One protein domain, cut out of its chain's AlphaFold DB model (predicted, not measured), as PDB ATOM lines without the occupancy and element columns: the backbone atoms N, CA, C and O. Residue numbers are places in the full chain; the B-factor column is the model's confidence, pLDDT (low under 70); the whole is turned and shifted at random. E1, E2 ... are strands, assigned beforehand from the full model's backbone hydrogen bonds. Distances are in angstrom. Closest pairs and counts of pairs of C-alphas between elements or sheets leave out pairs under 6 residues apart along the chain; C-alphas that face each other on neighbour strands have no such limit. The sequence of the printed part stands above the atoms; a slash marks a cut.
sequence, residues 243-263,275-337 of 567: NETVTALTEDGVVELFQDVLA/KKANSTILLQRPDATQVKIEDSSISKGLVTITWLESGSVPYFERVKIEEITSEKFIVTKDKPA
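AT A GLANCE: This is residues 243 to 263 and 275 to 337 of the 567 residues of the protein "U3 small nucleolar RNA-associated protein 5" of Cyberlindnera fabianii (UniProt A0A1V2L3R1). Two small sheets lie face to face as a sandwich, one of four strands, E1, E2, E3 and E7, the other a three-strand meander, E4, E5 and E6, with the strands of the one at 26 degrees to those of the other. The chain changes from one sheet to the other at the links E3 to E4 and E6 to E7. The printed part has 84 residues with seven named strands, E1 to E7 in order along the chain, and no named helix, class all strand. The first sheet runs E1, E2, E3, E7 and is mixed; the second runs E4, E5, E6 and is antiparallel. The whole is compact, with a radius of gyration of the C-alphas of 12.8 A, and elongated, spanning 44 by 23 by 21 A.

HOW THE PARTS SIT: E1, residues 245 to 250, and E2, residues 255 to 258, form an antiparallel hairpin, with N 248 and O 256 at 2.8 A, within hydrogen-bond range. E3, residues 279 to 284, is the antiparallel neighbour of E2, with N 281 and O 255 at 2.8 A. E7, residues 328 to 332, is an edge strand, parallel to E3 at 25 degrees, with N 329 and O 280 at 2.8 A. This sheet is only just strongly twisted, its C-alphas up to 4.5 A off its best plane. E4, residues 295 to 299, and E5, residues 302 to 309, form a hairpin, with N 304 and O 297 at 2.8 A. E5 and E6, residues 313 to 320, form another, with N 303 and O 319 at 2.8 A. Between the sheets, the closest C-alphas of E1 and E4, those of Leu 249 and Ser 296, are 6.6 A apart. E3 and E5 are near each other, with 6 pairs of C-alphas within 10 A. E5 and E7 are apart, and so are E6 and E7.

IN THESE COORDINATES: E1 begins at C-alpha 245 (-16.020, -53.971, -2.868) and is 16.3 A long; E2 is 10.0 A and E3 16.0 A. E4 is 13.9 A, E5 22.2 A and E6 23.5 A, from C-alpha 313 (-34.525, -33.238, -7.830). E7, 12.8 A long, ends at C-alpha 332 (-39.215, -50.114, -3.173).

THE WHOLE: The C-alphas of Ala 263 and Ala 337, the two farthest apart, are 44.7 A from each other. Residues 264 to 274 are not printed, and C-alphas 263 and 275 are 10.0 A apart across the cut, which lies in the link E2 to E3. Of the links that are printed whole, none is long. The mean pLDDT of the printed part is 88.2, and residue 337 is under 70.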
ATOM      1  N   ASN A 243     -12.573 -50.286  -0.392       83.94
ATOM      2  CA  ASN A 243     -11.686 -51.425  -0.149       83.94
ATOM      3  C   ASN A 243     -11.797 -52.477  -1.267       83.94
ATOM      4  O   ASN A 243     -11.472 -52.198  -2.412       83.94
ATOM      5  N   GLU A 244     -12.273 -53.683  -0.954       85.25
ATOM      6  CA  GLU A 244     -12.387 -54.800  -1.900       85.25
ATOM      7  C   GLU A 244     -13.787 -54.949  -2.513       85.25
ATOM      8  O   GLU A 244     -14.068 -55.953  -3.171       85.25
ATOM      9  N   THR A 245     -14.670 -53.968  -2.305       90.56
ATOM     10  CA  THR A 245     -16.020 -53.971  -2.868       90.56
ATOM     11  C   THR A 245     -16.170 -52.888  -3.929       90.56
ATOM     12  O   THR A 245     -15.828 -51.725  -3.711       90.56
ATOM     13  N   VAL A 246     -16.708 -53.276  -5.084       92.56
ATOM     14  CA  VAL A 246     -16.929 -52.399  -6.238       92.56
ATOM     15  C   VAL A 246     -18.416 -52.363  -6.559       92.56
ATOM     16  O   VAL A 246     -19.054 -53.406  -6.684       92.56
ATOM     17  N   THR A 247     -18.964 -51.165  -6.728       93.25
ATOM     18  CA  THR A 247     -20.312 -50.946  -7.261       93.25
ATOM     19  C   THR A 247     -20.209 -50.339  -8.649       93.25
ATOM     20  O   THR A 247     -19.538 -49.320  -8.823       93.25
ATOM     21  N   ALA A 248     -20.884 -50.935  -9.624       94.62
ATOM     22  CA  ALA A 248     -20.946 -50.444 -10.993       94.62
ATOM     23  C   ALA A 248     -22.389 -50.093 -11.358       94.62
ATOM     24  O   ALA A 248     -23.279 -50.937 -11.271       94.62
ATOM     25  N   LEU A 249     -22.622 -48.855 -11.786       94.81
ATOM     26  CA  LEU A 249     -23.897 -48.435 -12.350       94.81
ATOM     27  C   LEU A 249     -23.926 -48.758 -13.843       94.81
ATOM     28  O   LEU A 249     -23.046 -48.322 -14.591       94.81
ATOM     29  N   THR A 250     -24.962 -49.462 -14.282       94.38
ATOM     30  CA  THR A 250     -25.167 -49.798 -15.691       94.38
ATOM     31  C   THR A 250     -26.109 -48.823 -16.403       94.38
ATOM     32  O   THR A 250     -26.890 -48.102 -15.781       94.38
ATOM     33  N   GLU A 251     -26.065 -48.815 -17.736       91.75
ATOM     34  CA  GLU A 251     -26.913 -47.976 -18.595       91.75
ATOM     35  C   GLU A 251     -28.422 -48.208 -18.389       91.75
ATOM     36  O   GLU A 251     -29.214 -47.261 -18.487       91.75
ATOM     37  N   ASP A 252     -28.793 -49.430 -17.995       90.69
ATOM     38  CA  ASP A 252     -30.161 -49.843 -17.658       90.69
ATOM     39  C   ASP A 252     -30.664 -49.250 -16.327       90.69
ATOM     40  O   ASP A 252     -31.825 -49.437 -15.954       90.69
ATOM     41  N   GLY A 253     -29.812 -48.522 -15.595       91.00
ATOM     42  CA  GLY A 253     -30.148 -47.923 -14.304       91.00
ATOM     43  C   GLY A 253     -30.153 -48.918 -13.154       91.00
ATOM     44  O   GLY A 253     -30.957 -48.770 -12.233       91.00
ATOM     45  N   VAL A 254     -29.306 -49.943 -13.233       94.00
ATOM     46  CA  VAL A 254     -29.144 -50.987 -12.216       94.00
ATOM     47  C   VAL A 254     -27.752 -50.859 -11.613       94.00
ATOM     48  O   VAL A 254     -26.787 -50.628 -12.341       94.00
ATOM     49  N   VAL A 255     -27.633 -51.023 -10.297       94.81
ATOM     50  CA  VAL A 255     -26.326 -51.035  -9.628       94.81
ATOM     51  C   VAL A 255     -25.910 -52.478  -9.381       94.81
ATOM     52  O   VAL A 255     -26.598 -53.222  -8.685       94.81
ATOM     53  N   GLU A 256     -24.790 -52.889  -9.954       94.44
ATOM     54  CA  GLU A 256     -24.196 -54.208  -9.762       94.44
ATOM     55  C   GLU A 256     -23.099 -54.146  -8.694       94.44
ATOM     56  O   GLU A 256     -22.234 -53.271  -8.726       94.44
ATOM     57  N   LEU A 257     -23.132 -55.079  -7.744       93.56
ATOM     58  CA  LEU A 257     -22.187 -55.174  -6.637       93.56
ATOM     59  C   LEU A 257     -21.226 -56.342  -6.865       93.56
ATOM     60  O   LEU A 257     -21.646 -57.479  -7.096       93.56
ATOM     61  N   PHE A 258     -19.936 -56.071  -6.720       91.94
ATOM     62  CA  PHE A 258     -18.862 -57.052  -6.753       91.94
ATOM     63  C   PHE A 258     -18.156 -57.032  -5.402       91.94
ATOM     64  O   PHE A 258     -17.494 -56.053  -5.062       91.94
ATOM     65  N   GLN A 259     -18.293 -58.107  -4.637       87.62
ATOM     66  CA  GLN A 259     -17.580 -58.290  -3.370       87.62
ATOM     67  C   GLN A 259     -16.279 -59.051  -3.625       87.62
ATOM     68  O   GLN A 259     -16.218 -59.853  -4.558       87.62
ATOM     69  N   ASP A 260     -15.248 -58.823  -2.814       83.31
ATOM     70  CA  ASP A 260     -13.949 -59.508  -2.863       83.31
ATOM     71  C   ASP A 260     -13.324 -59.537  -4.269       83.31
ATOM     72  O   ASP A 260     -13.026 -60.601  -4.833       83.31
ATOM     73  N   VAL A 261     -13.176 -58.372  -4.905       81.56
ATOM     74  CA  VAL A 261     -12.687 -58.290  -6.299       81.56
ATOM     75  C   VAL A 261     -11.234 -58.743  -6.484       81.56
ATOM     76  O   VAL A 261     -10.863 -59.126  -7.591       81.56
ATOM     77  N   LEU A 262     -10.427 -58.750  -5.417       77.44
ATOM     78  CA  LEU A 262      -9.024 -59.185  -5.446       77.44
ATOM     79  C   LEU A 262      -8.835 -60.666  -5.077       77.44
ATOM     80  O   LEU A 262      -7.729 -61.197  -5.221       77.44
ATOM     81  N   ALA A 263      -9.884 -61.355  -4.618       71.44
ATOM     82  CA  ALA A 263      -9.782 -62.763  -4.265       71.44
ATOM     83  C   ALA A 263      -9.480 -63.607  -5.513       71.44
ATOM     84  O   ALA A 263     -10.238 -63.617  -6.487       71.44
ATOM     85  N   LYS A 275     -14.723 -62.080 -13.437       87.25
ATOM     86  CA  LYS A 275     -15.691 -62.194 -12.335       87.25
ATOM     87  C   LYS A 275     -17.006 -61.518 -12.724       87.25
ATOM     88  O   LYS A 275     -17.000 -60.438 -13.308       87.25
ATOM     89  N   LYS A 276     -18.129 -62.171 -12.425       89.06
ATOM     90  CA  LYS A 276     -19.479 -61.607 -12.591       89.06
ATOM     91  C   LYS A 276     -19.927 -60.920 -11.300       89.06
ATOM     92  O   LYS A 276     -19.355 -61.193 -10.246       89.06
ATOM     93  N   ALA A 277     -20.941 -60.065 -11.398       88.12
ATOM     94  CA  ALA A 277     -21.539 -59.410 -10.240       88.12
ATOM     95  C   ALA A 277     -22.099 -60.437  -9.244       88.12
ATOM     96  O   ALA A 277     -22.669 -61.453  -9.647       88.12
ATOM     97  N   ASN A 278     -21.934 -60.162  -7.951       88.69
ATOM     98  CA  ASN A 278     -22.486 -60.967  -6.862       88.69
ATOM     99  C   ASN A 278     -23.985 -60.705  -6.699       88.69
ATOM    100  O   ASN A 278     -24.768 -61.634  -6.513       88.69
ATOM    101  N   SER A 279     -24.377 -59.435  -6.767       90.12
ATOM    102  CA  SER A 279     -25.761 -59.015  -6.581       90.12
ATOM    103  C   SER A 279     -26.086 -57.786  -7.419       90.12
ATOM    104  O   SER A 279     -25.211 -57.002  -7.784       90.12
ATOM    105  N   THR A 280     -27.368 -57.606  -7.702       92.38
ATOM    106  CA  THR A 280     -27.912 -56.509  -8.502       92.38
ATOM    107  C   THR A 280     -28.954 -55.753  -7.685       92.38
ATOM    108  O   THR A 280     -29.842 -56.364  -7.092       92.38
ATOM    109  N   ILE A 281     -28.837 -54.429  -7.625       93.50
ATOM    110  CA  ILE A 281     -29.730 -53.533  -6.889       93.50
ATOM    111  C   ILE A 281     -30.616 -52.807  -7.897       93.50
ATOM    112  O   ILE A 281     -30.131 -52.095  -8.780       93.50
ATOM    113  N   LEU A 282     -31.923 -52.978  -7.737       93.25
ATOM    114  CA  LEU A 282     -32.956 -52.375  -8.569       93.25
ATOM    115  C   LEU A 282     -33.819 -51.443  -7.738       93.25
ATOM    116  O   LEU A 282     -34.264 -51.810  -6.654       93.25
ATOM    117  N   LEU A 283     -34.114 -50.268  -8.281       92.25
ATOM    118  CA  LEU A 283     -35.070 -49.344  -7.691       92.25
ATOM    119  C   LEU A 283     -36.422 -49.492  -8.399       92.25
ATOM    120  O   LEU A 283     -36.519 -49.356  -9.622       92.25
ATOM    121  N   GLN A 284     -37.471 -49.777  -7.634       93.69
ATOM    122  CA  GLN A 284     -38.835 -49.922  -8.138       93.69
ATOM    123  C   GLN A 284     -39.816 -49.098  -7.303       93.69
ATOM    124  O   GLN A 284     -39.593 -48.806  -6.129       93.69
ATOM    125  N   ARG A 285     -40.930 -48.708  -7.917       90.81
ATOM    126  CA  ARG A 285     -42.084 -48.158  -7.197       90.81
ATOM    127  C   ARG A 285     -42.987 -49.294  -6.705       90.81
ATOM    128  O   ARG A 285     -42.889 -50.402  -7.234       90.81
ATOM    129  N   PRO A 286     -43.916 -49.037  -5.765       88.62
ATOM    130  CA  PRO A 286     -44.907 -50.041  -5.359       88.62
ATOM    131  C   PRO A 286     -45.732 -50.600  -6.524       88.62
ATOM    132  O   PRO A 286     -46.169 -51.742  -6.476       88.62
ATOM    133  N   ASP A 287     -45.892 -49.817  -7.594       88.06
ATOM    134  CA  ASP A 287     -46.556 -50.199  -8.849       88.06
ATOM    135  C   ASP A 287     -45.656 -51.037  -9.790       88.06
ATOM    136  O   ASP A 287     -45.875 -51.098 -10.994       88.06
ATOM    137  N   ALA A 288     -44.559 -51.602  -9.274       86.94
ATOM    138  CA  ALA A 288     -43.539 -52.356 -10.015       86.94
ATOM    139  C   ALA A 288     -42.843 -51.597 -11.168       86.94
ATOM    140  O   ALA A 288     -42.052 -52.177 -11.915       86.94
ATOM    141  N   THR A 289     -43.079 -50.291 -11.310       88.75
ATOM    142  CA  THR A 289     -42.391 -49.460 -12.303       88.75
ATOM    143  C   THR A 289     -40.937 -49.236 -11.891       88.75
ATOM    144  O   THR A 289     -40.654 -48.769 -10.786       88.75
ATOM    145  N   GLN A 290     -40.000 -49.587 -12.775       87.81
ATOM    146  CA  GLN A 290     -38.570 -49.408 -12.532       87.81
ATOM    147  C   GLN A 290     -38.193 -47.928 -12.621       87.81
ATOM    148  O   GLN A 290     -38.543 -47.235 -13.580       87.81
ATOM    149  N   VAL A 291     -37.454 -47.455 -11.621       91.12
ATOM    150  CA  VAL A 291     -36.871 -46.114 -11.599       91.12
ATOM    151  C   VAL A 291     -35.391 -46.242 -11.930       91.12
ATOM    152  O   VAL A 291     -34.690 -47.077 -11.362       91.12
ATOM    153  N   LYS A 292     -34.919 -45.418 -12.867       90.94
ATOM    154  CA  LYS A 292     -33.519 -45.411 -13.279       90.94
ATOM    155  C   LYS A 292     -32.651 -44.814 -12.169       90.94
ATOM    156  O   LYS A 292     -32.884 -43.679 -11.755       90.94
ATOM    157  N   ILE A 293     -31.658 -45.573 -11.707       93.44
ATOM    158  CA  ILE A 293     -30.599 -45.056 -10.835       93.44
ATOM    159  C   ILE A 293     -29.638 -44.230 -11.704       93.44
ATOM    160  O   ILE A 293     -29.242 -44.677 -12.780       93.44
ATOM    161  N   GLU A 294     -29.304 -43.016 -11.268       91.56
ATOM    162  CA  GLU A 294     -28.463 -42.077 -12.031       91.56
ATOM    163  C   GLU A 294     -26.996 -42.111 -11.591       91.56
ATOM    164  O   GLU A 294     -26.115 -41.919 -12.422       91.56
ATOM    165  N   ASP A 295     -26.724 -42.374 -10.312       91.12
ATOM    166  CA  ASP A 295     -25.362 -42.521  -9.787       91.12
ATOM    167  C   ASP A 295     -25.367 -43.400  -8.523       91.12
ATOM    168  O   ASP A 295     -26.415 -43.644  -7.909       91.12
ATOM    169  N   SER A 296     -24.195 -43.887  -8.121       93.38
ATOM    170  CA  SER A 296     -24.032 -44.699  -6.913       93.38
ATOM    171  C   SER A 296     -22.678 -44.465  -6.258       93.38
ATOM    172  O   SER A 296     -21.668 -44.358  -6.948       93.38
ATOM    173  N   SER A 297     -22.644 -44.465  -4.929       92.81
ATOM    174  CA  SER A 297     -21.403 -44.469  -4.152       92.81
ATOM    175  C   SER A 297     -21.424 -45.553  -3.084       92.81
ATOM    176  O   SER A 297     -22.483 -46.000  -2.643       92.81
ATOM    177  N   ILE A 298     -20.238 -45.972  -2.658       91.69
ATOM    178  CA  ILE A 298     -20.043 -46.950  -1.595       91.69
ATOM    179  C   ILE A 298     -19.082 -46.364  -0.561       91.69
ATOM    180  O   ILE A 298     -18.066 -45.772  -0.916       91.69
ATOM    181  N   SER A 299     -19.437 -46.467   0.717       87.12
ATOM    182  CA  SER A 299     -18.625 -45.962   1.826       87.12
ATOM    183  C   SER A 299     -18.941 -46.734   3.099       87.12
ATOM    184  O   SER A 299     -20.099 -46.807   3.513       87.12
ATOM    185  N   LYS A 300     -17.916 -47.306   3.739       84.31
ATOM    186  CA  LYS A 300     -18.018 -48.021   5.023       84.31
ATOM    187  C   LYS A 300     -19.088 -49.120   5.011       84.31
ATOM    188  O   LYS A 300     -19.846 -49.257   5.969       84.31
ATOM    189  N   GLY A 301     -19.182 -49.867   3.913       84.62
ATOM    190  CA  GLY A 301     -20.168 -50.946   3.765       84.62
ATOM    191  C   GLY A 301     -21.619 -50.491   3.522       84.62
ATOM    192  O   GLY A 301     -22.541 -51.309   3.582       84.62
ATOM    193  N   LEU A 302     -21.840 -49.204   3.245       91.06
ATOM    194  CA  LEU A 302     -23.129 -48.639   2.843       91.06
ATOM    195  C   LEU A 302     -23.074 -48.243   1.367       91.06
ATOM    196  O   LEU A 302     -22.217 -47.456   0.966       91.06
ATOM    197  N   VAL A 303     -24.018 -48.746   0.578       91.88
ATOM    198  CA  VAL A 303     -24.229 -48.327  -0.810       91.88
ATOM    199  C   VAL A 303     -25.279 -47.224  -0.818       91.88
ATOM    200  O   VAL A 303     -26.422 -47.440  -0.421       91.88
ATOM    201  N   THR A 304     -24.894 -46.031  -1.261       93.19
ATOM    202  CA  THR A 304     -25.802 -44.902  -1.462       93.19
ATOM    203  C   THR A 304     -26.177 -44.834  -2.936       93.19
ATOM    204  O   THR A 304     -25.315 -44.641  -3.792       93.19
ATOM    205  N   ILE A 305     -27.465 -44.977  -3.236       93.38
ATOM    206  CA  ILE A 305     -28.019 -44.850  -4.587       93.38
ATOM    207  C   ILE A 305     -28.752 -43.518  -4.729       93.38
ATOM    208  O   ILE A 305     -29.353 -43.024  -3.771       93.38
ATOM    209  N   THR A 306     -28.712 -42.940  -5.929       92.81
ATOM    210  CA  THR A 306     -29.403 -41.685  -6.255       92.81
ATOM    211  C   THR A 306     -30.227 -41.816  -7.526       92.81
ATOM    212  O   THR A 306     -29.800 -42.422  -8.510       92.81
ATOM    213  N   TRP A 307     -31.423 -41.235  -7.502       92.62
ATOM    214  CA  TRP A 307     -32.310 -41.130  -8.657       92.62
ATOM    215  C   TRP A 307     -32.933 -39.740  -8.720       92.62
ATOM    216  O   TRP A 307     -33.025 -39.032  -7.715       92.62
ATOM    217  N   LEU A 308     -33.377 -39.340  -9.909       89.25
ATOM    218  CA  LEU A 308     -34.003 -38.039 -10.129       89.25
ATOM    219  C   LEU A 308     -35.526 -38.164 -10.160       89.25
ATOM    220  O   LEU A 308     -36.090 -38.901 -10.968       89.25
ATOM    221  N   GLU A 309     -36.202 -37.359  -9.347       86.75
ATOM    222  CA  GLU A 309     -37.641 -37.129  -9.445       86.75
ATOM    223  C   GLU A 309     -37.920 -35.750 -10.050       86.75
ATOM    224  O   GLU A 309     -37.134 -34.801  -9.931       86.75
ATOM    225  N   SER A 310     -39.038 -35.645 -10.772       80.31
ATOM    226  CA  SER A 310     -39.415 -34.439 -11.531       80.31
ATOM    227  C   SER A 310     -38.292 -33.910 -12.449       80.31
ATOM    228  O   SER A 310     -38.188 -32.712 -12.704       80.31
ATOM    229  N   GLY A 311     -37.417 -34.810 -12.919       75.31
ATOM    230  CA  GLY A 311     -36.327 -34.546 -13.863       75.31
ATOM    231  C   GLY A 311     -35.111 -33.787 -13.318       75.31
ATOM    232  O   GLY A 311     -34.127 -33.667 -14.042       75.31
ATOM    233  N   SER A 312     -35.147 -33.266 -12.086       79.69
ATOM    234  CA  SER A 312     -34.076 -32.392 -11.564       79.69
ATOM    235  C   SER A 312     -33.826 -32.475 -10.056       79.69
ATOM    236  O   SER A 312     -32.845 -31.911  -9.573       79.69
ATOM    237  N   VAL A 313     -34.688 -33.141  -9.285       84.19
ATOM    238  CA  VAL A 313     -34.525 -33.238  -7.830       84.19
ATOM    239  C   VAL A 313     -33.958 -34.616  -7.500       84.19
ATOM    240  O   VAL A 313     -34.684 -35.596  -7.676       84.19
ATOM    241  N   PRO A 314     -32.694 -34.724  -7.051       88.50
ATOM    242  CA  PRO A 314     -32.133 -36.007  -6.660       88.50
ATOM    243  C   PRO A 314     -32.674 -36.429  -5.292       88.50
ATOM    244  O   PRO A 314     -32.819 -35.613  -4.378       88.50
ATOM    245  N   TYR A 315     -32.969 -37.716  -5.182       90.31
ATOM    246  CA  TYR A 315     -33.318 -38.412  -3.952       90.31
ATOM    247  C   TYR A 315     -32.272 -39.484  -3.686       90.31
ATOM    248  O   TYR A 315     -31.654 -39.999  -4.617       90.31
ATOM    249  N   PHE A 316     -32.077 -39.804  -2.411       91.75
ATOM    250  CA  PHE A 316     -31.036 -40.715  -1.960       91.75
ATOM    251  C   PHE A 316     -31.646 -41.842  -1.143       91.75
ATOM    252  O   PHE A 316     -32.565 -41.617  -0.357       91.75
ATOM    253  N   GLU A 317     -31.087 -43.035  -1.297       91.69
ATOM    254  CA  GLU A 317     -31.344 -44.167  -0.415       91.69
ATOM    255  C   GLU A 317     -30.015 -44.824  -0.060       91.69
ATOM    256  O   GLU A 317     -29.132 -44.951  -0.908       91.69
ATOM    257  N   ARG A 318     -29.879 -45.252   1.196       91.19
ATOM    258  CA  ARG A 318     -28.723 -46.022   1.653       91.19
ATOM    259  C   ARG A 318     -29.126 -47.449   1.956       91.19
ATOM    260  O   ARG A 318     -30.034 -47.673   2.748       91.19
ATOM    261  N   VAL A 319     -28.398 -48.387   1.372       91.50
ATOM    262  CA  VAL A 319     -28.578 -49.824   1.557       91.50
ATOM    263  C   VAL A 319     -27.312 -50.378   2.198       91.50
ATOM    264  O   VAL A 319     -26.206 -50.119   1.717       91.50
ATOM    265  N   LYS A 320     -27.443 -51.129   3.293       91.12
ATOM    266  CA  LYS A 320     -26.297 -51.835   3.880       91.12
ATOM    267  C   LYS A 320     -25.978 -53.060   3.043       91.12
ATOM    268  O   LYS A 320     -26.879 -53.804   2.673       91.12
ATOM    269  N   ILE A 321     -24.696 -53.312   2.809       86.69
ATOM    270  CA  ILE A 321     -24.263 -54.467   2.013       86.69
ATOM    271  C   ILE A 321     -24.682 -55.795   2.664       86.69
ATOM    272  O   ILE A 321     -25.032 -56.733   1.959       86.69
ATOM    273  N   GLU A 322     -24.720 -55.854   3.996       85.62
ATOM    274  CA  GLU A 322     -25.151 -57.036   4.760       85.62
ATOM    275  C   GLU A 322     -26.630 -57.401   4.539       85.62
ATOM    276  O   GLU A 322     -27.003 -58.567   4.633       85.62
ATOM    277  N   GLU A 323     -27.475 -56.420   4.209       84.25
ATOM    278  CA  GLU A 323     -28.903 -56.636   3.936       84.25
ATOM    279  C   GLU A 323     -29.134 -57.217   2.526       84.25
ATOM    280  O   GLU A 323     -30.221 -57.708   2.210       84.25
ATOM    281  N   ILE A 324     -28.104 -57.210   1.673       82.81
ATOM    282  CA  ILE A 324     -28.156 -57.713   0.300       82.81
ATOM    283  C   ILE A 324     -27.889 -59.223   0.313       82.81
ATOM    284  O   ILE A 324     -26.802 -59.699  -0.003       82.81
ATOM    285  N   THR A 325     -28.897 -60.000   0.712       73.19
ATOM    286  CA  THR A 325     -28.798 -61.472   0.777       73.19
ATOM    287  C   THR A 325     -29.108 -62.157  -0.562       73.19
ATOM    288  O   THR A 325     -28.696 -63.292  -0.791       73.19
ATOM    289  N   SER A 326     -29.828 -61.480  -1.458       77.81
ATOM    290  CA  SER A 326     -30.294 -62.037  -2.735       77.81
ATOM    291  C   SER A 326     -29.459 -61.541  -3.917       77.81
ATOM    292  O   SER A 326     -29.076 -60.374  -3.961       77.81
ATOM    293  N   GLU A 327     -29.286 -62.382  -4.946       81.06
ATOM    294  CA  GLU A 327     -28.666 -61.986  -6.230       81.06
ATOM    295  C   GLU A 327     -29.388 -60.794  -6.887       81.06
ATOM    296  O   GLU A 327     -28.787 -60.001  -7.614       81.06
ATOM    297  N   LYS A 328     -30.689 -60.647  -6.617       86.25
ATOM    298  CA  LYS A 328     -31.524 -59.528  -7.057       86.25
ATOM    299  C   LYS A 328     -32.182 -58.877  -5.844       86.25
ATOM    300  O   LYS A 328     -33.075 -59.463  -5.233       86.25
ATOM    301  N   PHE A 329     -31.744 -57.671  -5.508       88.69
ATOM    302  CA  PHE A 329     -32.243 -56.873  -4.395       88.69
ATOM    303  C   PHE A 329     -33.074 -55.705  -4.927       88.69
ATOM    304  O   PHE A 329     -32.610 -54.935  -5.767       88.69
ATOM    305  N   ILE A 330     -34.321 -55.593  -4.472       89.50
ATOM    306  CA  ILE A 330     -35.265 -54.579  -4.948       89.50
ATOM    307  C   ILE A 330     -35.526 -53.589  -3.819       89.50
ATOM    308  O   ILE A 330     -36.028 -53.956  -2.760       89.50
ATOM    309  N   VAL A 331     -35.209 -52.325  -4.072       89.38
ATOM    310  CA  VAL A 331     -35.543 -51.195  -3.212       89.38
ATOM    311  C   VAL A 331     -36.867 -50.620  -3.696       89.38
ATOM    312  O   VAL A 331     -36.949 -50.111  -4.815       89.38
ATOM    313  N   THR A 332     -37.899 -50.682  -2.856       89.62
ATOM    314  CA  THR A 332     -39.215 -50.114  -3.173       89.62
ATOM    315  C   THR A 332     -39.358 -48.724  -2.558       89.62
ATOM    316  O   THR A 332     -39.251 -48.579  -1.338       89.62
ATOM    317  N   LYS A 333     -39.613 -47.696  -3.379       88.56
ATOM    318  CA  LYS A 333     -39.851 -46.318  -2.912       88.56
ATOM    319  C   LYS A 333     -41.068 -45.679  -3.563       88.56
ATOM    320  O   LYS A 333     -41.261 -45.749  -4.777       88.56
ATOM    321  N   ASP A 334     -41.867 -45.013  -2.735       85.00
ATOM    322  CA  ASP A 334     -43.003 -44.216  -3.183       85.00
ATOM    323  C   ASP A 334     -42.540 -42.980  -3.946       85.00
ATOM    324  O   ASP A 334     -41.505 -42.383  -3.637       85.00
ATOM    325  N   LYS A 335     -43.343 -42.549  -4.925       82.62
ATOM    326  CA  LYS A 335     -43.102 -41.272  -5.594       82.62
ATOM    327  C   LYS A 335     -43.348 -40.140  -4.585       82.62
ATOM    328  O   LYS A 335     -44.485 -39.993  -4.127       82.62
ATOM    329  N   PRO A 336     -42.341 -39.312  -4.264       76.31
ATOM    330  CA  PRO A 336     -42.523 -38.215  -3.330       76.31
ATOM    331  C   PRO A 336     -43.518 -37.210  -3.918       76.31
ATOM    332  O   PRO A 336     -43.341 -36.690  -5.023       76.31
ATOM    333  N   ALA A 337     -44.589 -36.940  -3.176       67.94
ATOM    334  CA  ALA A 337     -45.546 -35.907  -3.530       67.94
ATOM    335  C   ALA A 337     -44.914 -34.536  -3.255       67.94
ATOM    336  O   ALA A 337     -45.013 -34.008  -2.150       67.94
TER     337      ALA A 337